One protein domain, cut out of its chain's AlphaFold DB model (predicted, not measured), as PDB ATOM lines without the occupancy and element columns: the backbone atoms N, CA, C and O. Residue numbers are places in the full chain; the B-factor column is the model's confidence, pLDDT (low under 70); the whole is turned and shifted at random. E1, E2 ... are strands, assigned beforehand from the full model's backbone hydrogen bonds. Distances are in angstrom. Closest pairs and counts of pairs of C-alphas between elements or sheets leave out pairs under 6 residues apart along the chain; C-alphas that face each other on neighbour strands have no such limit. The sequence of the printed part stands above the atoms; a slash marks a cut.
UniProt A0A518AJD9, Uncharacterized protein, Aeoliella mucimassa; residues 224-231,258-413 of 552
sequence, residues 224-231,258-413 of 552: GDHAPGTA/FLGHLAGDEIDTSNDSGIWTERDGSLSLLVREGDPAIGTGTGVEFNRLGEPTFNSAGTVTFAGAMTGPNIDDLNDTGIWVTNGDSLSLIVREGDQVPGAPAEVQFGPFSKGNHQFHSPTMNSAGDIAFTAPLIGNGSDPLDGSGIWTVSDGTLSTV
ATOM      1  N   GLY A 224     227.203 221.356 203.293       92.94
ATOM      2  CA  GLY A 224     227.527 220.743 204.580       92.94
ATOM      3  C   GLY A 224     228.998 220.878 204.982       92.94
ATOM      4  O   GLY A 224     229.300 220.735 206.165       92.94
ATOM      5  N   ASP A 225     229.894 221.202 204.045       95.44
ATOM      6  CA  ASP A 225     231.307 221.439 204.350       95.44
ATOM      7  C   ASP A 225     231.523 222.873 204.854       95.44
ATOM      8  O   ASP A 225     230.792 223.798 204.485       95.44
ATOM      9  N   HIS A 226     232.548 223.059 205.698       96.69
ATOM     10  CA  HIS A 226     232.947 224.377 206.203       96.69
ATOM     11  C   HIS A 226     233.216 225.341 205.046       96.69
ATOM     12  O   HIS A 226     233.938 224.995 204.110       96.69
ATOM     13  N   ALA A 227     232.659 226.550 205.126       97.44
ATOM     14  CA  ALA A 227     232.863 227.577 204.113       97.44
ATOM     15  C   ALA A 227     234.168 228.350 204.393       97.44
ATOM     16  O   ALA A 227     234.243 229.085 205.387       97.44
ATOM     17  N   PRO A 228     235.214 228.251 203.547       97.06
ATOM     18  CA  PRO A 228     236.481 228.928 203.813       97.06
ATOM     19  C   PRO A 228     236.317 230.446 203.908       97.06
ATOM     20  O   PRO A 228     235.539 231.042 203.165       97.06
ATOM     21  N   GLY A 229     237.068 231.074 204.817       95.44
ATOM     22  CA  GLY A 229     236.956 232.510 205.102       95.44
ATOM     23  C   GLY A 229     235.849 232.878 206.099       95.44
ATOM     24  O   GLY A 229     235.675 234.056 206.391       95.44
ATOM     25  N   THR A 230     235.133 231.894 206.655       96.81
ATOM     26  CA  THR A 230     234.093 232.098 207.676       96.81
ATOM     27  C   THR A 230     234.479 231.476 209.026       96.81
ATOM     28  O   THR A 230     235.474 230.750 209.131       96.81
ATOM     29  N   ALA A 231     233.711 231.781 210.079       95.94
ATOM     30  CA  ALA A 231     233.910 231.210 211.412       95.94
ATOM     31  C   ALA A 231     233.739 229.677 211.418       95.94
ATOM     32  O   ALA A 231     233.115 229.095 210.532       95.94
ATOM     33  N   PHE A 258     231.653 230.768 192.266       96.19
ATOM     34  CA  PHE A 258     230.252 230.466 192.568       96.19
ATOM     35  C   PHE A 258     229.695 231.359 193.676       96.19
ATOM     36  O   PHE A 258     230.437 231.830 194.543       96.19
ATOM     37  N   LEU A 259     228.376 231.553 193.649       95.38
ATOM     38  CA  LEU A 259     227.599 232.084 194.767       95.38
ATOM     39  C   LEU A 259     227.296 230.927 195.729       95.38
ATOM     40  O   LEU A 259     226.750 229.904 195.319       95.38
ATOM     41  N   GLY A 260     227.672 231.070 196.997       95.62
ATOM     42  CA  GLY A 260     227.373 230.101 198.047       95.62
ATOM     43  C   GLY A 260     226.432 230.693 199.087       95.62
ATOM     44  O   GLY A 260     226.656 231.798 199.583       95.62
ATOM     45  N   HIS A 261     225.410 229.933 199.457       94.94
ATOM     46  CA  HIS A 261     224.570 230.248 200.602       94.94
ATOM     47  C   HIS A 261     225.091 229.532 201.843       94.94
ATOM     48  O   HIS A 261     225.552 228.394 201.771       94.94
ATOM     49  N   LEU A 262     224.997 230.182 202.991       96.81
ATOM     50  CA  LEU A 262     225.577 229.766 204.254       96.81
ATOM     51  C   LEU A 262     224.490 229.351 205.244       96.81
ATOM     52  O   LEU A 262     223.338 229.784 205.188       96.81
ATOM     53  N   ALA A 263     224.879 228.492 206.172       96.75
ATOM     54  CA  ALA A 263     224.153 228.211 207.397       96.75
ATOM     55  C   ALA A 263     225.156 227.933 208.519       96.75
ATOM     56  O   ALA A 263     226.325 227.642 208.267       96.75
ATOM     57  N   GLY A 264     224.700 228.041 209.762       96.12
ATOM     58  CA  GLY A 264     225.534 227.861 210.945       96.12
ATOM     59  C   GLY A 264     225.155 228.842 212.043       96.12
ATOM     60  O   GLY A 264     224.179 229.588 211.923       96.12
ATOM     61  N   ASP A 265     225.938 228.834 213.114       93.56
ATOM     62  CA  ASP A 265     225.782 229.797 214.198       93.56
ATOM     63  C   ASP A 265     226.071 231.217 213.687       93.56
ATOM     64  O   ASP A 265     226.978 231.428 212.884       93.56
ATOM     65  N   GLU A 266     225.278 232.189 214.148       93.25
ATOM     66  CA  GLU A 266     225.390 233.612 213.769       93.25
ATOM     67  C   GLU A 266     225.171 233.909 212.271       93.25
ATOM     68  O   GLU A 266     225.426 235.027 211.820       93.25
ATOM     69  N   ILE A 267     224.653 232.935 211.512       96.94
ATOM     70  CA  ILE A 267     224.187 233.143 210.141       96.94
ATOM     71  C   ILE A 267     222.712 233.536 210.141       96.94
ATOM     72  O   ILE A 267     221.860 232.795 210.639       96.94
ATOM     73  N   ASP A 268     222.408 234.690 209.561       94.75
ATOM     74  CA  ASP A 268     221.052 235.157 209.298       94.75
ATOM     75  C   ASP A 268     220.961 235.781 207.899       94.75
ATOM     76  O   ASP A 268     221.948 235.863 207.176       94.75
ATOM     77  N   THR A 269     219.773 236.241 207.508       91.81
ATOM     78  CA  THR A 269     219.507 236.769 206.159       91.81
ATOM     79  C   THR A 269     220.293 238.032 205.792       91.81
ATOM     80  O   THR A 269     220.076 238.575 204.717       91.81
ATOM     81  N   SER A 270     221.099 238.591 206.697       91.88
ATOM     82  CA  SER A 270     221.967 239.738 206.412       91.88
ATOM     83  C   SER A 270     223.413 239.349 206.102       91.88
ATOM     84  O   SER A 270     224.211 240.227 205.780       91.88
ATOM     85  N   ASN A 271     223.776 238.070 206.242       94.62
ATOM     86  CA  ASN A 271     225.149 237.597 206.080       94.62
ATOM     87  C   ASN A 271     225.243 236.161 205.523       94.62
ATOM     88  O   ASN A 271     226.287 235.504 205.684       94.62
ATOM     89  N   ASP A 272     224.162 235.654 204.926       95.56
ATOM     90  CA  ASP A 272     224.018 234.249 204.553       95.56
ATOM     91  C   ASP A 272     224.507 233.940 203.141       95.56
ATOM     92  O   ASP A 272     224.417 232.790 202.721       95.56
ATOM     93  N   SER A 273     225.070 234.909 202.420       95.31
ATOM     94  CA  SER A 273     225.593 234.668 201.075       95.31
ATOM     95  C   SER A 273     226.993 235.238 200.858       95.31
ATOM     96  O   SER A 273     227.394 236.248 201.443       95.31
ATOM     97  N   GLY A 274     227.758 234.578 199.989       96.75
ATOM     98  CA  GLY A 274     229.088 235.015 199.568       96.75
ATOM     99  C   GLY A 274     229.451 234.522 198.171       96.75
ATOM    100  O   GLY A 274     228.826 233.615 197.628       96.75
ATOM    101  N   ILE A 275     230.485 235.108 197.581       97.12
ATOM    102  CA  ILE A 275     231.074 234.645 196.325       97.12
ATOM    103  C   ILE A 275     232.434 234.039 196.642       97.12
ATOM    104  O   ILE A 275     233.293 234.702 197.227       97.12
ATOM    105  N   TRP A 276     232.647 232.795 196.225       97.75
ATOM    106  CA  TRP A 276     233.930 232.112 196.343       97.75
ATOM    107  C   TRP A 276     234.562 231.906 194.979       97.75
ATOM    108  O   TRP A 276     233.892 231.805 193.954       97.75
ATOM    109  N   THR A 277     235.886 231.803 194.996       96.75
ATOM    110  CA  THR A 277     236.692 231.443 193.834       96.75
ATOM    111  C   THR A 277     237.673 230.351 194.213       96.75
ATOM    112  O   THR A 277     238.369 230.474 195.220       96.75
ATOM    113  N   GLU A 278     237.741 229.308 193.399       95.38
ATOM    114  CA  GLU A 278     238.789 228.301 193.442       95.38
ATOM    115  C   GLU A 278     239.822 228.628 192.361       95.38
ATOM    116  O   GLU A 278     239.493 228.754 191.178       95.38
ATOM    117  N   ARG A 279     241.067 228.841 192.796       91.62
ATOM    118  CA  ARG A 279     242.218 229.086 191.926       91.62
ATOM    119  C   ARG A 279     243.392 228.242 192.410       91.62
ATOM    120  O   ARG A 279     243.726 228.279 193.593       91.62
ATOM    121  N   ASP A 280     244.033 227.524 191.492       84.31
ATOM    122  CA  ASP A 280     245.245 226.734 191.749       84.31
ATOM    123  C   ASP A 280     245.112 225.736 192.925       84.31
ATOM    124  O   ASP A 280     246.055 225.508 193.685       84.31
ATOM    125  N   GLY A 281     243.932 225.138 193.093       85.62
ATOM    126  CA  GLY A 281     243.594 224.202 194.166       85.62
ATOM    127  C   GLY A 281     243.155 224.863 195.476       85.62
ATOM    128  O   GLY A 281     242.962 224.162 196.470       85.62
ATOM    129  N   SER A 282     243.029 226.194 195.521       91.00
ATOM    130  CA  SER A 282     242.670 226.943 196.725       91.00
ATOM    131  C   SER A 282     241.318 227.634 196.580       91.00
ATOM    132  O   SER A 282     241.157 228.546 195.770       91.00
ATOM    133  N   LEU A 283     240.361 227.228 197.418       95.94
ATOM    134  CA  LEU A 283     239.057 227.871 197.552       95.94
ATOM    135  C   LEU A 283     239.135 229.054 198.528       95.94
ATOM    136  O   LEU A 283     239.500 228.879 199.690       95.94
ATOM    137  N   SER A 284     238.772 230.250 198.067       95.50
ATOM    138  CA  SER A 284     238.827 231.493 198.851       95.50
ATOM    139  C   SER A 284     237.549 232.322 198.706       95.50
ATOM    140  O   SER A 284     237.012 232.438 197.603       95.50
ATOM    141  N   LEU A 285     237.089 232.911 199.817       96.75
ATOM    142  CA  LEU A 285     235.993 233.886 199.855       96.75
ATOM    143  C   LEU A 285     236.452 235.216 199.240       96.75
ATOM    144  O   LEU A 285     237.518 235.718 199.594       96.75
ATOM    145  N   LEU A 286     235.646 235.765 198.334       95.88
ATOM    146  CA  LEU A 286     235.944 236.983 197.580       95.88
ATOM    147  C   LEU A 286     235.149 238.199 198.070       95.88
ATOM    148  O   LEU A 286     235.711 239.280 198.210       95.88
ATOM    149  N   VAL A 287     233.849 238.020 198.299       96.38
ATOM    150  CA  VAL A 287     232.936 239.030 198.856       96.38
ATOM    151  C   VAL A 287     231.806 238.319 199.587       96.38
ATOM    152  O   VAL A 287     231.390 237.235 199.171       96.38
ATOM    153  N   ARG A 288     231.313 238.914 200.667       96.25
ATOM    154  CA  ARG A 288     230.207 238.409 201.475       96.25
ATOM    155  C   ARG A 288     229.181 239.504 201.740       96.25
ATOM    156  O   ARG A 288     229.506 240.687 201.785       96.25
ATOM    157  N   GLU A 289     227.934 239.115 201.951       96.88
ATOM    158  CA  GLU A 289     226.968 239.994 202.605       96.88
ATOM    159  C   GLU A 289     227.485 240.464 203.977       96.88
ATOM    160  O   GLU A 289     228.154 239.722 204.704       96.88
ATOM    161  N   GLY A 290     227.207 241.725 204.297       95.75
ATOM    162  CA  GLY A 290     227.807 242.473 205.399       95.75
ATOM    163  C   GLY A 290     229.146 243.137 205.051       95.75
ATOM    164  O   GLY A 290     229.590 244.015 205.790       95.75
ATOM    165  N   ASP A 291     229.793 242.788 203.931       96.44
ATOM    166  CA  ASP A 291     231.004 243.492 203.503       96.44
ATOM    167  C   ASP A 291     230.672 244.904 202.984       96.44
ATOM    168  O   ASP A 291     229.601 245.123 202.403       96.44
ATOM    169  N   PRO A 292     231.597 245.876 203.109       96.88
ATOM    170  CA  PRO A 292     231.409 247.210 202.550       96.88
ATOM    171  C   PRO A 292     231.177 247.190 201.034       96.88
ATOM    172  O   PRO A 292     232.013 246.705 200.265       96.88
ATOM    173  N   ALA A 293     230.094 247.826 200.585       97.06
ATOM    174  CA  ALA A 293     229.818 248.035 199.168       97.06
ATOM    175  C   ALA A 293     230.684 249.190 198.637       97.06
ATOM    176  O   ALA A 293     230.296 250.359 198.626       97.06
ATOM    177  N   ILE A 294     231.919 248.891 198.234       96.00
ATOM    178  CA  ILE A 294     232.874 249.920 197.800       96.00
ATOM    179  C   ILE A 294     232.302 250.742 196.633       96.00
ATOM    180  O   ILE A 294     231.767 250.199 195.668       96.00
ATOM    181  N   GLY A 295     232.428 252.071 196.732       94.25
ATOM    182  CA  GLY A 295     231.931 253.029 195.737       94.25
ATOM    183  C   GLY A 295     230.566 253.655 196.049       94.25
ATOM    184  O   GLY A 295     230.170 254.569 195.335       94.25
ATOM    185  N   THR A 296     229.867 253.241 197.115       95.12
ATOM    186  CA  THR A 296     228.476 253.678 197.380       95.12
ATOM    187  C   THR A 296     228.303 254.595 198.596       95.12
ATOM    188  O   THR A 296     227.216 255.133 198.811       95.12
ATOM    189  N   GLY A 297     229.376 254.840 199.354       93.69
ATOM    190  CA  GLY A 297     229.388 255.693 200.545       93.69
ATOM    191  C   GLY A 297     229.949 254.975 201.774       93.69
ATOM    192  O   GLY A 297     230.195 253.775 201.763       93.69
ATOM    193  N   THR A 298     230.205 255.716 202.853       96.00
ATOM    194  CA  THR A 298     230.681 255.120 204.114       96.00
ATOM    195  C   THR A 298     229.527 254.465 204.872       96.00
ATOM    196  O   THR A 298     228.509 255.113 205.106       96.00
ATOM    197  N   GLY A 299     229.723 253.220 205.322       96.25
ATOM    198  CA  GLY A 299     228.735 252.465 206.104       96.25
ATOM    199  C   GLY A 299     227.629 251.817 205.269       96.25
ATOM    200  O   GLY A 299     226.614 251.426 205.832       96.25
ATOM    201  N   VAL A 300     227.805 251.758 203.947       98.12
ATOM    202  CA  VAL A 300     226.946 250.991 203.046       98.12
ATOM    203  C   VAL A 300     227.561 249.608 202.860       98.12
ATOM    204  O   VAL A 300     228.757 249.491 202.584       98.12
ATOM    205  N   GLU A 301     226.745 248.575 203.011       98.06
ATOM    206  CA  GLU A 301     227.153 247.168 203.007       98.06
ATOM    207  C   GLU A 301     226.311 246.376 202.008       98.06
ATOM    208  O   GLU A 301     225.188 246.772 201.683       98.06
ATOM    209  N   PHE A 302     226.844 245.259 201.514       97.38
ATOM    210  CA  PHE A 302     226.072 244.317 200.711       97.38
ATOM    211  C   PHE A 302     225.051 243.590 201.585       97.38
ATOM    212  O   PHE A 302     225.408 243.038 202.620       97.38
ATOM    213  N   ASN A 303     223.796 243.534 201.154       94.69
ATOM    214  CA  ASN A 303     222.756 242.706 201.782       94.69
ATOM    215  C   ASN A 303     222.156 241.675 200.819       94.69
ATOM    216  O   ASN A 303     221.221 240.974 201.194       94.69
ATOM    217  N   ARG A 304     222.637 241.647 199.571       92.44
ATOM    218  CA  ARG A 304     222.358 240.588 198.603       92.44
ATOM    219  C   ARG A 304     223.458 240.528 197.556       92.44
ATOM    220  O   ARG A 304     223.877 241.567 197.046       92.44
ATOM    221  N   LEU A 305     223.870 239.325 197.175       92.94
ATOM    222  CA  LEU A 305     224.831 239.095 196.095       92.94
ATOM    223  C   LEU A 305     224.178 238.312 194.954       92.94
ATOM    224  O   LEU A 305     223.382 237.406 195.187       92.94
ATOM    225  N   GLY A 306     224.488 238.698 193.720       90.31
ATOM    226  CA  GLY A 306     224.114 237.976 192.512       90.31
ATOM    227  C   GLY A 306     225.192 236.996 192.070       90.31
ATOM    228  O   GLY A 306     226.314 236.995 192.582       90.31
ATOM    229  N   GLU A 307     224.843 236.166 191.095       90.88
ATOM    230  CA  GLU A 307     225.757 235.171 190.545       90.88
ATOM    231  C   GLU A 307     226.976 235.833 189.877       90.88
ATOM    232  O   GLU A 307     226.844 236.862 189.198       90.88
ATOM    233  N   PRO A 308     228.185 235.281 190.089       93.56
ATOM    234  CA  PRO A 308     229.395 235.828 189.506       93.56
ATOM    235  C   PRO A 308     229.550 235.408 188.044       93.56
ATOM    236  O   PRO A 308     229.334 234.258 187.680       93.56
ATOM    237  N   THR A 309     230.098 236.302 187.231       93.00
ATOM    238  CA  THR A 309     230.834 235.930 186.016       93.00
ATOM    239  C   THR A 309     232.322 235.961 186.272       93.00
ATOM    240  O   THR A 309     232.783 236.679 187.158       93.00
ATOM    241  N   PHE A 310     233.086 235.177 185.509       93.00
ATOM    242  CA  PHE A 310     234.501 234.972 185.784       93.00
ATOM    243  C   PHE A 310     235.318 234.772 184.511       93.00
ATOM    244  O   PHE A 310     235.071 233.847 183.736       93.00
ATOM    245  N   ASN A 311     236.329 235.615 184.303       92.38
ATOM    246  CA  ASN A 311     237.240 235.477 183.170       92.38
ATOM    247  C   ASN A 311     238.564 234.794 183.551       92.38
ATOM    248  O   ASN A 311     238.895 234.583 184.718       92.38
ATOM    249  N   SER A 312     239.363 234.470 182.533       90.75
ATOM    250  CA  SER A 312     240.680 233.834 182.689       90.75
ATOM    251  C   SER A 312     241.776 234.751 183.238       90.75
ATOM    252  O   SER A 312     242.856 234.266 183.549       90.75
ATOM    253  N   ALA A 313     241.524 236.055 183.369       90.38
ATOM    254  CA  ALA A 313     242.421 236.968 184.077       90.38
ATOM    255  C   ALA A 313     242.164 236.971 185.595       90.38
ATOM    256  O   ALA A 313     242.807 237.718 186.328       90.38
ATOM    257  N   GLY A 314     241.213 236.163 186.078       90.06
ATOM    258  CA  GLY A 314     240.838 236.118 187.485       90.06
ATOM    259  C   GLY A 314     239.836 237.205 187.891       90.06
ATOM    260  O   GLY A 314     239.557 237.338 189.084       90.06
ATOM    261  N   THR A 315     239.296 237.957 186.926       93.94
ATOM    262  CA  THR A 315     238.324 239.031 187.157       93.94
ATOM    263  C   THR A 315     236.929 238.447 187.315       93.94
ATOM    264  O   THR A 315     236.481 237.672 186.471       93.94
ATOM    265  N   VAL A 316     236.253 238.843 188.388       94.94
ATOM    266  CA  VAL A 316     234.877 238.487 188.718       94.94
ATOM    267  C   VAL A 316     233.992 239.722 188.590       94.94
ATOM    268  O   VAL A 316     234.371 240.800 189.041       94.94
ATOM    269  N   THR A 317     232.814 239.587 187.988       95.44
ATOM    270  CA  THR A 317     231.778 240.634 187.996       95.44
ATOM    271  C   THR A 317     230.470 240.065 188.494       95.44
ATOM    272  O   THR A 317     230.110 238.949 188.138       95.44
ATOM    273  N   PHE A 318     229.765 240.832 189.314       94.19
ATOM    274  CA  PHE A 318     228.506 240.426 189.917       94.19
ATOM    275  C   PHE A 318     227.604 241.643 190.109       94.19
ATOM    276  O   PHE A 318     228.075 242.770 190.295       94.19
ATOM    277  N   ALA A 319     226.299 241.412 190.067       94.00
ATOM    278  CA  ALA A 319     225.326 242.374 190.559       94.00
ATOM    279  C   ALA A 319     225.124 242.179 192.067       94.00
ATOM    280  O   ALA A 319     225.323 241.085 192.589       94.00
ATOM    281  N   GLY A 320     224.723 243.227 192.775       94.00
ATOM    282  CA  GLY A 320     224.495 243.176 194.218       94.00
ATOM    283  C   GLY A 320     223.447 244.184 194.665       94.00
ATOM    284  O   GLY A 320     223.180 245.168 193.970       94.00
ATOM    285  N   ALA A 321     222.844 243.921 195.820       94.50
ATOM    286  CA  ALA A 321     222.027 244.887 196.536       94.50
ATOM    287  C   ALA A 321     222.786 245.377 197.767       94.50
ATOM    288  O   ALA A 321     223.651 244.676 198.308       94.50
ATOM    289  N   MET A 322     222.470 246.594 198.185       95.62
ATOM    290  CA  MET A 322     223.123 247.261 199.291       95.62
ATOM    291  C   MET A 322     222.113 247.784 200.310       95.62
ATOM    292  O   MET A 322     220.954 248.047 200.004       95.62
ATOM    293  N   THR A 323     222.576 247.980 201.537       96.75
ATOM    294  CA  THR A 323     221.824 248.626 202.614       96.75
ATOM    295  C   THR A 323     222.730 249.581 203.378       96.75
ATOM    296  O   THR A 323     223.954 249.448 203.355       96.75
ATOM    297  N   GLY A 324     222.147 250.571 204.050       97.06
ATOM    298  CA  GLY A 324     222.893 251.515 204.876       97.06
ATOM    299  C   GLY A 324     222.435 252.968 204.730       97.06
ATOM    300  O   GLY A 324     221.330 253.248 204.260       97.06
ATOM    301  N   PRO A 325     223.262 253.932 205.171       97.69
ATOM    302  CA  PRO A 325     222.925 255.348 205.128       97.69
ATOM    303  C   PRO A 325     222.656 255.854 203.706       97.69
ATOM    304  O   PRO A 325     223.493 255.711 202.821       97.69
ATOM    305  N   ASN A 326     221.527 256.548 203.525       95.69
ATOM    306  CA  ASN A 326     221.069 257.105 202.242       95.69
ATOM    307  C   ASN A 326     220.821 256.055 201.143       95.69
ATOM    308  O   ASN A 326     220.860 256.406 199.964       95.69
ATOM    309  N   ILE A 327     220.572 254.802 201.529       96.62
ATOM    310  CA  ILE A 327     220.123 253.751 200.620       96.62
ATOM    311  C   ILE A 327     218.600 253.624 200.686       96.62
ATOM    312  O   ILE A 327     218.039 253.549 201.781       96.62
ATOM    313  N   ASP A 328     217.946 253.629 199.529       93.75
ATOM    314  CA  ASP A 328     216.512 253.379 199.361       93.75
ATOM    315  C   ASP A 328     216.249 252.581 198.075       93.75
ATOM    316  O   ASP A 328     217.168 252.363 197.289       93.75
ATOM    317  N   ASP A 329     214.993 252.183 197.853       89.38
ATOM    318  CA  ASP A 329     214.541 251.366 196.711       89.38
ATOM    319  C   ASP A 329     214.772 252.008 195.320       89.38
ATOM    320  O   ASP A 329     214.290 251.485 194.320       89.38
ATOM    321  N   LEU A 330     215.400 253.188 195.239       89.69
ATOM    322  CA  LEU A 330     215.750 253.869 193.986       89.69
ATOM    323  C   LEU A 330     217.262 253.913 193.744       89.69
ATOM    324  O   LEU A 330     217.712 254.591 192.818       89.69
ATOM    325  N   ASN A 331     218.061 253.302 194.619       93.25
ATOM    326  CA  ASN A 331     219.517 253.336 194.524       93.25
ATOM    327  C   ASN A 331     220.210 252.155 195.220       93.25
ATOM    328  O   ASN A 331     221.415 252.239 195.488       93.25
ATOM    329  N   ASP A 332     219.478 251.093 195.551       94.75
ATOM    330  CA  ASP A 332     219.951 249.984 196.377       94.75
ATOM    331  C   ASP A 332     220.596 248.852 195.574       94.75
ATOM    332  O   ASP A 332     221.108 247.911 196.174       94.75
ATOM    333  N   THR A 333     220.672 248.943 194.244       95.31
ATOM    334  CA  THR A 333     221.353 247.937 193.418       95.31
ATOM    335  C   THR A 333     222.488 248.494 192.553       95.31
ATOM    336  O   THR A 333     222.566 249.687 192.256       95.31
ATOM    337  N   GLY A 334     223.417 247.623 192.151       95.69
ATOM    338  CA  GLY A 334     224.524 247.976 191.262       95.69
ATOM    339  C   GLY A 334     225.248 246.768 190.673       95.69
ATOM    340  O   GLY A 334     224.888 245.618 190.937       95.69
ATOM    341  N   ILE A 335     226.280 247.040 189.874       96.25
ATOM    342  CA  ILE A 335     227.194 246.036 189.312       96.25
ATOM    343  C   ILE A 335     228.618 246.360 189.763       96.25
ATOM    344  O   ILE A 335     229.080 247.493 189.618       96.25
ATOM    345  N   TRP A 336     229.330 245.352 190.265       96.56
ATOM    346  CA  TRP A 336     230.710 245.463 190.728       96.56
ATOM    347  C   TRP A 336     231.638 244.521 189.976       96.56
ATOM    348  O   TRP A 336     231.238 243.448 189.529       96.56
ATOM    349  N   VAL A 337     232.910 244.910 189.913       95.56
ATOM    350  CA  VAL A 337     234.015 244.095 189.409       95.56
ATOM    351  C   VAL A 337     235.123 243.986 190.448       95.56
ATOM    352  O   VAL A 337     235.437 244.952 191.147       95.56
ATOM    353  N   THR A 338     235.731 242.807 190.545       94.12
ATOM    354  CA  THR A 338     236.874 242.544 191.420       94.12
ATOM    355  C   THR A 338     237.855 241.562 190.796       94.12
ATOM    356  O   THR A 338     237.479 240.691 190.022       94.12
ATOM    357  N   ASN A 339     239.130 241.682 191.148       87.75
ATOM    358  CA  ASN A 339     240.182 240.720 190.808       87.75
ATOM    359  C   ASN A 339     240.760 240.006 192.046       87.75
ATOM    360  O   ASN A 339     241.779 239.331 191.937       87.75
ATOM    361  N   GLY A 340     240.133 240.169 193.216       83.38
ATOM    362  CA  GLY A 340     240.634 239.682 194.507       83.38
ATOM    363  C   GLY A 340     241.373 240.738 195.327       83.38
ATOM    364  O   GLY A 340     241.255 240.738 196.548       83.38
ATOM    365  N   ASP A 341     242.055 241.681 194.675       85.00
ATOM    366  CA  ASP A 341     242.823 242.736 195.357       85.00
ATOM    367  C   ASP A 341     242.068 244.069 195.436       85.00
ATOM    368  O   ASP A 341     242.345 244.914 196.289       85.00
ATOM    369  N   SER A 342     241.131 244.287 194.514       90.69
ATOM    370  CA  SER A 342     240.379 245.534 194.392       90.69
ATOM    371  C   SER A 342     238.933 245.263 194.012       90.69
ATOM    372  O   SER A 342     238.677 244.426 193.154       90.69
ATOM    373  N   LEU A 343     238.003 245.993 194.630       94.94
ATOM    374  CA  LEU A 343     236.576 245.987 194.311       94.94
ATOM    375  C   LEU A 343     236.183 247.368 193.778       94.94
ATOM    376  O   LEU A 343     236.482 248.380 194.414       94.94
ATOM    377  N   SER A 344     235.523 247.411 192.623       94.88
ATOM    378  CA  SER A 344     235.096 248.649 191.964       94.88
ATOM    379  C   SER A 344     233.628 248.579 191.558       94.88
ATOM    380  O   SER A 344     233.196 247.595 190.962       94.88
ATOM    381  N   LEU A 345     232.878 249.641 191.853       96.00
ATOM    382  CA  LEU A 345     231.520 249.853 191.353       96.00
ATOM    383  C   LEU A 345     231.579 250.307 189.889       96.00
ATOM    384  O   LEU A 345     232.294 251.257 189.569       96.00
ATOM    385  N   ILE A 346     230.830 249.631 189.023       94.69
ATOM    386  CA  ILE A 346     230.739 249.933 187.591       94.69
ATOM    387  C   ILE A 346     229.590 250.896 187.314       94.69
ATOM    388  O   ILE A 346     229.765 251.907 186.637       94.69
ATOM    389  N   VAL A 347     228.405 250.543 187.803       95.31
ATOM    390  CA  VAL A 347     227.168 251.297 187.610       95.31
ATOM    391  C   VAL A 347     226.242 251.024 188.783       95.31
ATOM    392  O   VAL A 347     226.233 249.913 189.325       95.31
ATOM    393  N   ARG A 348     225.475 252.036 189.171       95.25
ATOM    394  CA  ARG A 348     224.493 251.956 190.243       95.25
ATOM    395  C   ARG A 348     223.114 252.367 189.755       95.25
ATOM    396  O   ARG A 348     222.961 253.196 188.861       95.25
ATOM    397  N   GLU A 349     222.098 251.782 190.364       94.06
ATOM    398  CA  GLU A 349     220.731 252.257 190.234       94.06
ATOM    399  C   GLU A 349     220.632 253.727 190.666       94.06
ATOM    400  O   GLU A 349     221.295 254.169 191.607       94.06
ATOM    401  N   GLY A 350     219.843 254.505 189.929       92.25
ATOM    402  CA  GLY A 350     219.735 255.948 190.109       92.25
ATOM    403  C   GLY A 350     220.857 256.756 189.443       92.25
ATOM    404  O   GLY A 350     220.730 257.981 189.337       92.25
ATOM    405  N   ASP A 351     221.921 256.125 188.928       93.31
ATOM    406  CA  ASP A 351     222.936 256.840 188.147       93.31
ATOM    407  C   ASP A 351     222.333 257.372 186.838       93.31
ATOM    408  O   ASP A 351     221.516 256.716 186.185       93.31
ATOM    409  N   GLN A 352     222.751 258.572 186.424       90.69
ATOM    410  CA  GLN A 352     222.339 259.148 185.144       90.69
ATOM    411  C   GLN A 352     222.857 258.285 183.987       90.69
ATOM    412  O   GLN A 352     224.052 257.994 183.904       90.69
ATOM    413  N   VAL A 353     221.985 257.963 183.032       88.75
ATOM    414  CA  VAL A 353     222.385 257.213 181.838       88.75
ATOM    415  C   VAL A 353     223.229 258.104 180.916       88.75
ATOM    416  O   VAL A 353     222.742 259.145 180.450       88.75
ATOM    417  N   PRO A 354     224.477 257.719 180.582       84.62
ATOM    418  CA  PRO A 354     225.315 258.508 179.689       84.62
ATOM    419  C   PRO A 354     224.662 258.730 178.318       84.62
ATOM    420  O   PRO A 354     224.228 257.793 177.647       84.62
ATOM    421  N   GLY A 355     224.599 259.991 177.886       79.00
ATOM    422  CA  GLY A 355     224.024 260.374 176.590       79.00
ATOM    423  C   GLY A 355     222.490 260.396 176.528       79.00
ATOM    424  O   GLY A 355     221.941 260.700 175.467       79.00
ATOM    425  N   ALA A 356     221.791 260.113 177.630       81.00
ATOM    426  CA  ALA A 356     220.343 260.281 177.744       81.00
ATOM    427  C   ALA A 356     219.969 261.679 178.294       81.00
ATOM    428  O   ALA A 356     220.843 262.395 178.802       81.00
ATOM    429  N   PRO A 357     218.688 262.100 178.195       83.44
ATOM    430  CA  PRO A 357     218.185 263.269 178.920       83.44
ATOM    431  C   PRO A 357     218.496 263.192 180.419       83.44
ATOM    432  O   PRO A 357     218.634 262.103 180.973       83.44
ATOM    433  N   ALA A 358     218.598 264.350 181.073       83.81
ATOM    434  CA  ALA A 358     219.049 264.444 182.462       83.81
ATOM    435  C   ALA A 358     218.129 263.720 183.459       83.81
ATOM    436  O   ALA A 358     218.572 263.370 184.548       83.81
ATOM    437  N   GLU A 359     216.865 263.503 183.098       84.81
ATOM    438  CA  GLU A 359     215.882 262.816 183.935       84.81
ATOM    439  C   GLU A 359     215.970 261.286 183.845       84.81
ATOM    440  O   GLU A 359     215.345 260.612 184.657       84.81
ATOM    441  N   VAL A 360     216.711 260.738 182.875       85.94
ATOM    442  CA  VAL A 360     216.795 259.290 182.647       85.94
ATOM    443  C   VAL A 360     217.936 258.690 183.466       85.94
ATOM    444  O   VAL A 360     219.110 259.020 183.270       85.94
ATOM    445  N   GLN A 361     217.580 257.764 184.346       90.94
ATOM    446  CA  GLN A 361     218.489 257.056 185.239       90.94
ATOM    447  C   GLN A 361     218.410 255.545 185.012       90.94
ATOM    448  O   GLN A 361     217.452 255.033 184.426       90.94
ATOM    449  N   PHE A 362     219.427 254.829 185.482       92.12
ATOM    450  CA  PHE A 362     219.365 253.379 185.605       92.12
ATOM    451  C   PHE A 362     218.321 252.985 186.650       92.12
ATOM    452  O   PHE A 362     218.299 253.534 187.748       92.12
ATOM    453  N   GLY A 363     217.448 252.051 186.288       90.44
ATOM    454  CA  GLY A 363     216.536 251.392 187.214       90.44
ATOM    455  C   GLY A 363     217.187 250.192 187.912       90.44
ATOM    456  O   GLY A 363     218.396 249.983 187.780       90.44
ATOM    457  N   PRO A 364     216.388 249.381 188.622       89.38
ATOM    458  CA  PRO A 364     216.909 248.323 189.475       89.38
ATOM    459  C   PRO A 364     217.586 247.211 188.679       89.38
ATOM    460  O   PRO A 364     217.024 246.640 187.741       89.38
ATOM    461  N   PHE A 365     218.783 246.824 189.114       87.75
ATOM    462  CA  PHE A 365     219.519 245.689 188.559       87.75
ATOM    463  C   PHE A 365     218.963 244.340 189.029       87.75
ATOM    464  O   PHE A 365     219.435 243.304 188.568       87.75
ATOM    465  N   SER A 366     217.917 244.323 189.858       82.38
ATOM    466  CA  SER A 366     217.169 243.116 190.220       82.38
ATOM    467  C   SER A 366     215.817 242.986 189.513       82.38
ATOM    468  O   SER A 366     215.070 243.950 189.365       82.38
ATOM    469  N   LYS A 367     215.468 241.758 189.119       68.75
ATOM    470  CA  LYS A 367     214.134 241.349 188.679       68.75
ATOM    471  C   LYS A 367     213.341 240.840 189.883       68.75
ATOM    472  O   LYS A 367     213.570 239.737 190.381       68.75
ATOM    473  N   GLY A 368     212.381 241.640 190.343       63.00
ATOM    474  CA  GLY A 368     211.589 241.302 191.527       63.00
ATOM    475  C   GLY A 368     212.468 241.077 192.762       63.00
ATOM    476  O   GLY A 368     213.522 241.692 192.907       63.00
ATOM    477  N   ASN A 369     212.039 240.183 193.654       55.28
ATOM    478  CA  ASN A 369     212.680 240.029 194.962       55.28
ATOM    479  C   ASN A 369     213.902 239.091 194.973       55.28
ATOM    480  O   ASN A 369     214.574 239.045 196.003       55.28
ATOM    481  N   HIS A 370     214.201 238.346 193.897       55.41
ATOM    482  CA  HIS A 370     215.145 237.213 193.986       55.41
ATOM    483  C   HIS A 370     216.175 237.073 192.854       55.41
ATOM    484  O   HIS A 370     217.122 236.319 193.031       55.41
ATOM    485  N   GLN A 371     216.062 237.791 191.731       68.69
ATOM    486  CA  GLN A 371     216.976 237.611 190.588       68.69
ATOM    487  C   GLN A 371     217.714 238.904 190.259       68.69
ATOM    488  O   GLN A 371     217.122 239.979 190.326       68.69
ATOM    489  N   PHE A 372     218.977 238.822 189.849       78.12
ATOM    490  CA  PHE A 372     219.707 239.954 189.277       78.12
ATOM    491  C   PHE A 372     219.784 239.856 187.751       78.12
ATOM    492  O   PHE A 372     219.650 238.785 187.166       78.12
ATOM    493  N   HIS A 373     219.994 240.986 187.080       71.94
ATOM    494  CA  HIS A 373     220.451 240.978 185.697       71.94
ATOM    495  C   HIS A 373     221.926 240.569 185.698       71.94
ATOM    496  O   HIS A 373     222.784 241.373 186.059       71.94
ATOM    497  N   SER A 374     222.213 239.323 185.322       77.25
ATOM    498  CA  SER A 374     223.584 238.818 185.273       77.25
ATOM    499  C   SER A 374     224.359 239.518 184.148       77.25
ATOM    500  O   SER A 374     223.975 239.405 182.977       77.25
ATOM    501  N   PRO A 375     225.421 240.280 184.465       90.50
ATOM    502  CA  PRO A 375     226.322 240.792 183.443       90.50
ATOM    503  C   PRO A 375     227.026 239.615 182.764       90.50
ATOM    504  O   PRO A 375     227.209 238.574 183.377       90.50
ATOM    505  N   THR A 376     227.455 239.773 181.517       91.94
ATOM    506  CA  THR A 376     228.369 238.843 180.841       91.94
ATOM    507  C   THR A 376     229.738 239.496 180.677       91.94
ATOM    508  O   THR A 376     229.833 240.723 180.620       91.94
ATOM    509  N   MET A 377     230.801 238.697 180.601       93.75
ATOM    510  CA  MET A 377     232.172 239.191 180.491       93.75
ATOM    511  C   MET A 377     232.988 238.358 179.506       93.75
ATOM    512  O   MET A 377     232.902 237.129 179.493       93.75
ATOM    513  N   ASN A 378     233.831 239.018 178.710       92.19
ATOM    514  CA  ASN A 378     234.807 238.337 177.865       92.19
ATOM    515  C   ASN A 378     236.169 238.121 178.567       92.19
ATOM    516  O   ASN A 378     236.416 238.532 179.702       92.19
ATOM    517  N   SER A 379     237.113 237.489 177.861       89.31
ATOM    518  CA  SER A 379     238.462 237.221 178.381       89.31
ATOM    519  C   SER A 379     239.327 238.464 178.616       89.31
ATOM    520  O   SER A 379     240.316 238.358 179.335       89.31
ATOM    521  N   ALA A 380     238.996 239.602 178.000       90.75
ATOM    522  CA  ALA A 380     239.696 240.872 178.197       90.75
ATOM    523  C   ALA A 380     239.173 241.643 179.423       90.75
ATOM    524  O   ALA A 380     239.843 242.558 179.892       90.75
ATOM    525  N   GLY A 381     238.021 241.244 179.972       92.75
ATOM    526  CA  GLY A 381     237.348 241.974 181.043       92.75
ATOM    527  C   GLY A 381     236.343 243.006 180.536       92.75
ATOM    528  O   GLY A 381     235.853 243.791 181.342       92.75
ATOM    529  N   ASP A 382     236.009 242.996 179.240       95.00
ATOM    530  CA  ASP A 382     234.876 243.771 178.744       95.00
ATOM    531  C   ASP A 382     233.588 243.140 179.256       95.00
ATOM    532  O   ASP A 382     233.401 241.921 179.169       95.00
ATOM    533  N   ILE A 383     232.700 243.976 179.777       95.62
ATOM    534  CA  ILE A 383     231.453 243.561 180.414       95.62
ATOM    535  C   ILE A 383     230.292 244.054 179.561       95.62
ATOM    536  O   ILE A 383     230.299 245.207 179.137       95.62
ATOM    537  N   ALA A 384     229.278 243.222 179.339       95.56
ATOM    538  CA  ALA A 384     228.003 243.638 178.762       95.56
ATOM    539  C   ALA A 384     226.853 243.293 179.706       95.56
ATOM    540  O   ALA A 384     226.856 242.241 180.339       95.56
ATOM    541  N   PHE A 385     225.856 244.165 179.815       93.62
ATOM    542  CA  PHE A 385     224.722 243.942 180.710       93.62
ATOM    543  C   PHE A 385     223.448 244.602 180.195       93.62
ATOM    544  O   PHE A 385     223.484 245.534 179.388       93.62
ATOM    545  N   THR A 386     222.313 244.107 180.690       91.50
ATOM    546  CA  THR A 386     221.024 244.788 180.577       91.50
ATOM    547  C   THR A 386     220.710 245.531 181.866       91.50
ATOM    548  O   THR A 386     221.133 245.145 182.952       91.50
ATOM    549  N   ALA A 387     219.955 246.609 181.735       90.12
ATOM    550  CA  ALA A 387     219.485 247.429 182.842       90.12
ATOM    551  C   ALA A 387     218.136 248.069 182.476       90.12
ATOM    552  O   ALA A 387     217.949 248.519 181.333       90.12
ATOM    553  N   PRO A 388     217.178 248.109 183.410       89.06
ATOM    554  CA  PRO A 388     215.994 248.942 183.274       89.06
ATOM    555  C   PRO A 388     216.365 250.426 183.261       89.06
ATOM    556  O   PRO A 388     217.412 250.823 183.769       89.06
ATOM    557  N   LEU A 389     215.486 251.247 182.697       87.75
ATOM    558  CA  LEU A 389     215.591 252.701 182.699       87.75
ATOM    559  C   LEU A 389     214.385 253.304 183.409       87.75
ATOM    560  O   LEU A 389     213.260 252.846 183.216       87.75
ATOM    561  N   ILE A 390     214.627 254.344 184.203       83.69
ATOM    562  CA  ILE A 390     213.596 255.113 184.905       83.69
ATOM    563  C   ILE A 390     213.710 256.594 184.533       83.69
ATOM    564  O   ILE A 390     214.813 257.102 184.341       83.69
ATOM    565  N   GLY A 391     212.572 257.291 184.416       71.81
ATOM    566  CA  GLY A 391     212.537 258.749 184.225       71.81
ATOM    567  C   GLY A 391     211.872 259.262 182.941       71.81
ATOM    568  O   GLY A 391     212.543 259.766 182.047       71.81
ATOM    569  N   ASN A 392     210.537 259.191 182.859       57.47
ATOM    570  CA  ASN A 392     209.631 260.324 182.578       57.47
ATOM    571  C   ASN A 392     208.167 259.847 182.574       57.47
ATOM    572  O   ASN A 392     207.859 258.752 182.117       57.47
ATOM    573  N   GLY A 393     207.249 260.680 183.072       52.28
ATOM    574  CA  GLY A 393     205.833 260.330 183.202       52.28
ATOM    575  C   GLY A 393     205.159 259.914 181.884       52.28
ATOM    576  O   GLY A 393     205.083 260.696 180.941       52.28
ATOM    577  N   SER A 394     204.554 258.723 181.882       50.12
ATOM    578  CA  SER A 394     203.535 258.227 180.934       50.12
ATOM    579  C   SER A 394     203.910 257.995 179.450       50.12
ATOM    580  O   SER A 394     202.997 257.829 178.644       50.12
ATOM    581  N   ASP A 395     205.194 257.903 179.075       52.44
ATOM    582  CA  ASP A 395     205.672 257.607 177.698       52.44
ATOM    583  C   ASP A 395     206.730 256.458 177.733       52.44
ATOM    584  O   ASP A 395     207.248 256.188 178.815       52.44
ATOM    585  N   PRO A 396     207.068 255.746 176.630       48.62
ATOM    586  CA  PRO A 396     207.655 254.387 176.571       48.62
ATOM    587  C   PRO A 396     209.129 254.256 177.020       48.62
ATOM    588  O   PRO A 396     209.848 253.369 176.559       48.62
ATOM    589  N   LEU A 397     209.583 255.134 177.912       49.19
ATOM    590  CA  LEU A 397     210.907 255.150 178.532       49.19
ATOM    591  C   LEU A 397     210.944 254.497 179.926       49.19
ATOM    592  O   LEU A 397     212.006 254.494 180.539       49.19
ATOM    593  N   ASP A 398     209.864 253.825 180.348       58.62
ATOM    594  CA  ASP A 398     209.898 252.713 181.322       58.62
ATOM    595  C   ASP A 398     210.559 251.465 180.688       58.62
ATOM    596  O   ASP A 398     210.000 250.368 180.663       58.62
ATOM    597  N   GLY A 399     211.701 251.675 180.032       77.44
ATOM    598  CA  GLY A 399     212.321 250.735 179.111       77.44
ATOM    599  C   GLY A 399     213.523 250.018 179.684       77.44
ATOM    600  O   GLY A 399     213.753 249.971 180.887       77.44
ATOM    601  N   SER A 400     214.312 249.442 178.793       87.81
ATOM    602  CA  SER A 400     215.602 248.865 179.135       87.81
ATOM    603  C   SER A 400     216.625 249.216 178.062       87.81
ATOM    604  O   SER A 400     216.316 249.855 177.048       87.81
ATOM    605  N   GLY A 401     217.868 248.838 178.296       90.88
ATOM    606  CA  GLY A 401     218.923 248.944 177.304       90.88
ATOM    607  C   GLY A 401     219.962 247.851 177.458       90.88
ATOM    608  O   GLY A 401     219.840 246.952 178.295       90.88
ATOM    609  N   ILE A 402     220.977 247.956 176.615       93.88
ATOM    610  CA  ILE A 402     222.171 247.128 176.632       93.88
ATOM    611  C   ILE A 402     223.361 248.069 176.691       93.88
ATOM    612  O   ILE A 402     223.473 248.994 175.879       93.88
ATOM    613  N   TRP A 403     224.249 247.803 177.637       94.75
ATOM    614  CA  TRP A 403     225.456 248.579 177.863       94.75
ATOM    615  C   TRP A 403     226.682 247.695 177.821       94.75
ATOM    616  O   TRP A 403     226.609 246.500 178.108       94.75
ATOM    617  N   THR A 404     227.806 248.320 177.494       95.50
ATOM    618  CA  THR A 404     229.132 247.728 177.599       95.50
ATOM    619  C   THR A 404     230.041 248.576 178.459       95.50
ATOM    620  O   THR A 404     229.927 249.801 178.489       95.50
ATOM    621  N   VAL A 405     230.969 247.921 179.143       94.69
ATOM    622  CA  VAL A 405     232.077 248.555 179.843       94.69
ATOM    623  C   VAL A 405     233.350 247.938 179.308       94.69
ATOM    624  O   VAL A 405     233.582 246.748 179.493       94.69
ATOM    625  N   SER A 406     234.145 248.758 178.631       92.31
ATOM    626  CA  SER A 406     235.441 248.378 178.072       92.31
ATOM    627  C   SER A 406     236.462 249.429 178.480       92.31
ATOM    628  O   SER A 406     236.167 250.627 178.427       92.31
ATOM    629  N   ASP A 407     237.613 248.994 178.996       87.75
ATOM    630  CA  ASP A 407     238.640 249.875 179.575       87.75
ATOM    631  C   ASP A 407     238.068 250.903 180.583       87.75
ATOM    632  O   ASP A 407     238.448 252.075 180.612       87.75
ATOM    633  N   GLY A 408     237.091 250.475 181.393       86.25
ATOM    634  CA  GLY A 408     236.401 251.317 182.382       86.25
ATOM    635  C   GLY A 408     235.430 252.352 181.795       86.25
ATOM    636  O   GLY A 408     234.867 253.153 182.541       86.25
ATOM    637  N   THR A 409     235.210 252.350 180.481       91.19
ATOM    638  CA  THR A 409     234.296 253.273 179.799       91.19
ATOM    639  C   THR A 409     232.939 252.620 179.572       91.19
ATOM    640  O   THR A 409     232.826 251.672 178.798       91.19
ATOM    641  N   LEU A 410     231.898 253.167 180.205       93.12
ATOM    642  CA  LEU A 410     230.506 252.772 179.992       93.12
ATOM    643  C   LEU A 410     229.966 253.344 178.669       93.12
ATOM    644  O   LEU A 410     229.975 254.558 178.464       93.12
ATOM    645  N   SER A 411     229.457 252.474 177.799       92.38
ATOM    646  CA  SER A 411     228.900 252.811 176.485       92.38
ATOM    647  C   SER A 411     227.523 252.180 176.281       92.38
ATOM    648  O   SER A 411     227.268 251.054 176.699       92.38
ATOM    649  N   THR A 412     226.622 252.899 175.611       92.56
ATOM    650  CA  THR A 412     225.289 252.392 175.250       92.56
ATOM    651  C   THR A 412     225.355 251.653 173.914       92.56
ATOM    652  O   THR A 412     225.799 252.230 172.922       92.56
ATOM    653  N   VAL A 413     224.866 250.412 173.868       94.69
ATOM    654  CA  VAL A 413     224.753 249.608 172.636       94.69
ATOM    655  C   VAL A 413     223.380 249.801 171.990       94.69
ATOM    656  O   VAL A 413     223.280 250.097 170.800       94.69
TER     657      VAL A 413
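AT A GLANCE: This is residues 224 to 231 and 258 to 413 of the 552 residues of an uncharacterized protein of Aeoliella mucimassa (UniProt A0A518AJD9). With little regular structure, three small twisted sheets follow in a row: E1 E2 E3 and E4 E5 E6 E7, a sandwich partly face to face, then E8 E9 E10. Each is a meander, its strands antiparallel neighbours in chain order. The 164 printed residues hold ten strands and no named helix: all strand, compact, radius of gyration of the C-alphas 16.3 A, spans 52 by 34 by 26 A.

IN THESE COORDINATES: E1, residues 258 to 263, begins at C-alpha (230.252, 230.466, 192.568); E2 is 273 to 279, E3 282 to 288, E4 301 to 305, E5 316 to 323, E6 333 to 338, E7 343 to 348, E8 383 to 390, E9 400 to 406. E10, 409 to 413, ends at C-alpha (224.753, 249.608, 172.636).

HOW THE PARTS SIT: In the hairpin E5 and E6, N 318 and O 336 are within hydrogen-bond range, 3.0 A. The closest C-alphas of E2 and E4, Ser 273 and Leu 305, are 6.7 A apart.

THE WHOLE: Residues 232 to 257 are cut out, a 19.2 A gap between C-alphas. Links E3 to E4 and E7 to E8 are long. pLDDT is under 70 in 12 residues.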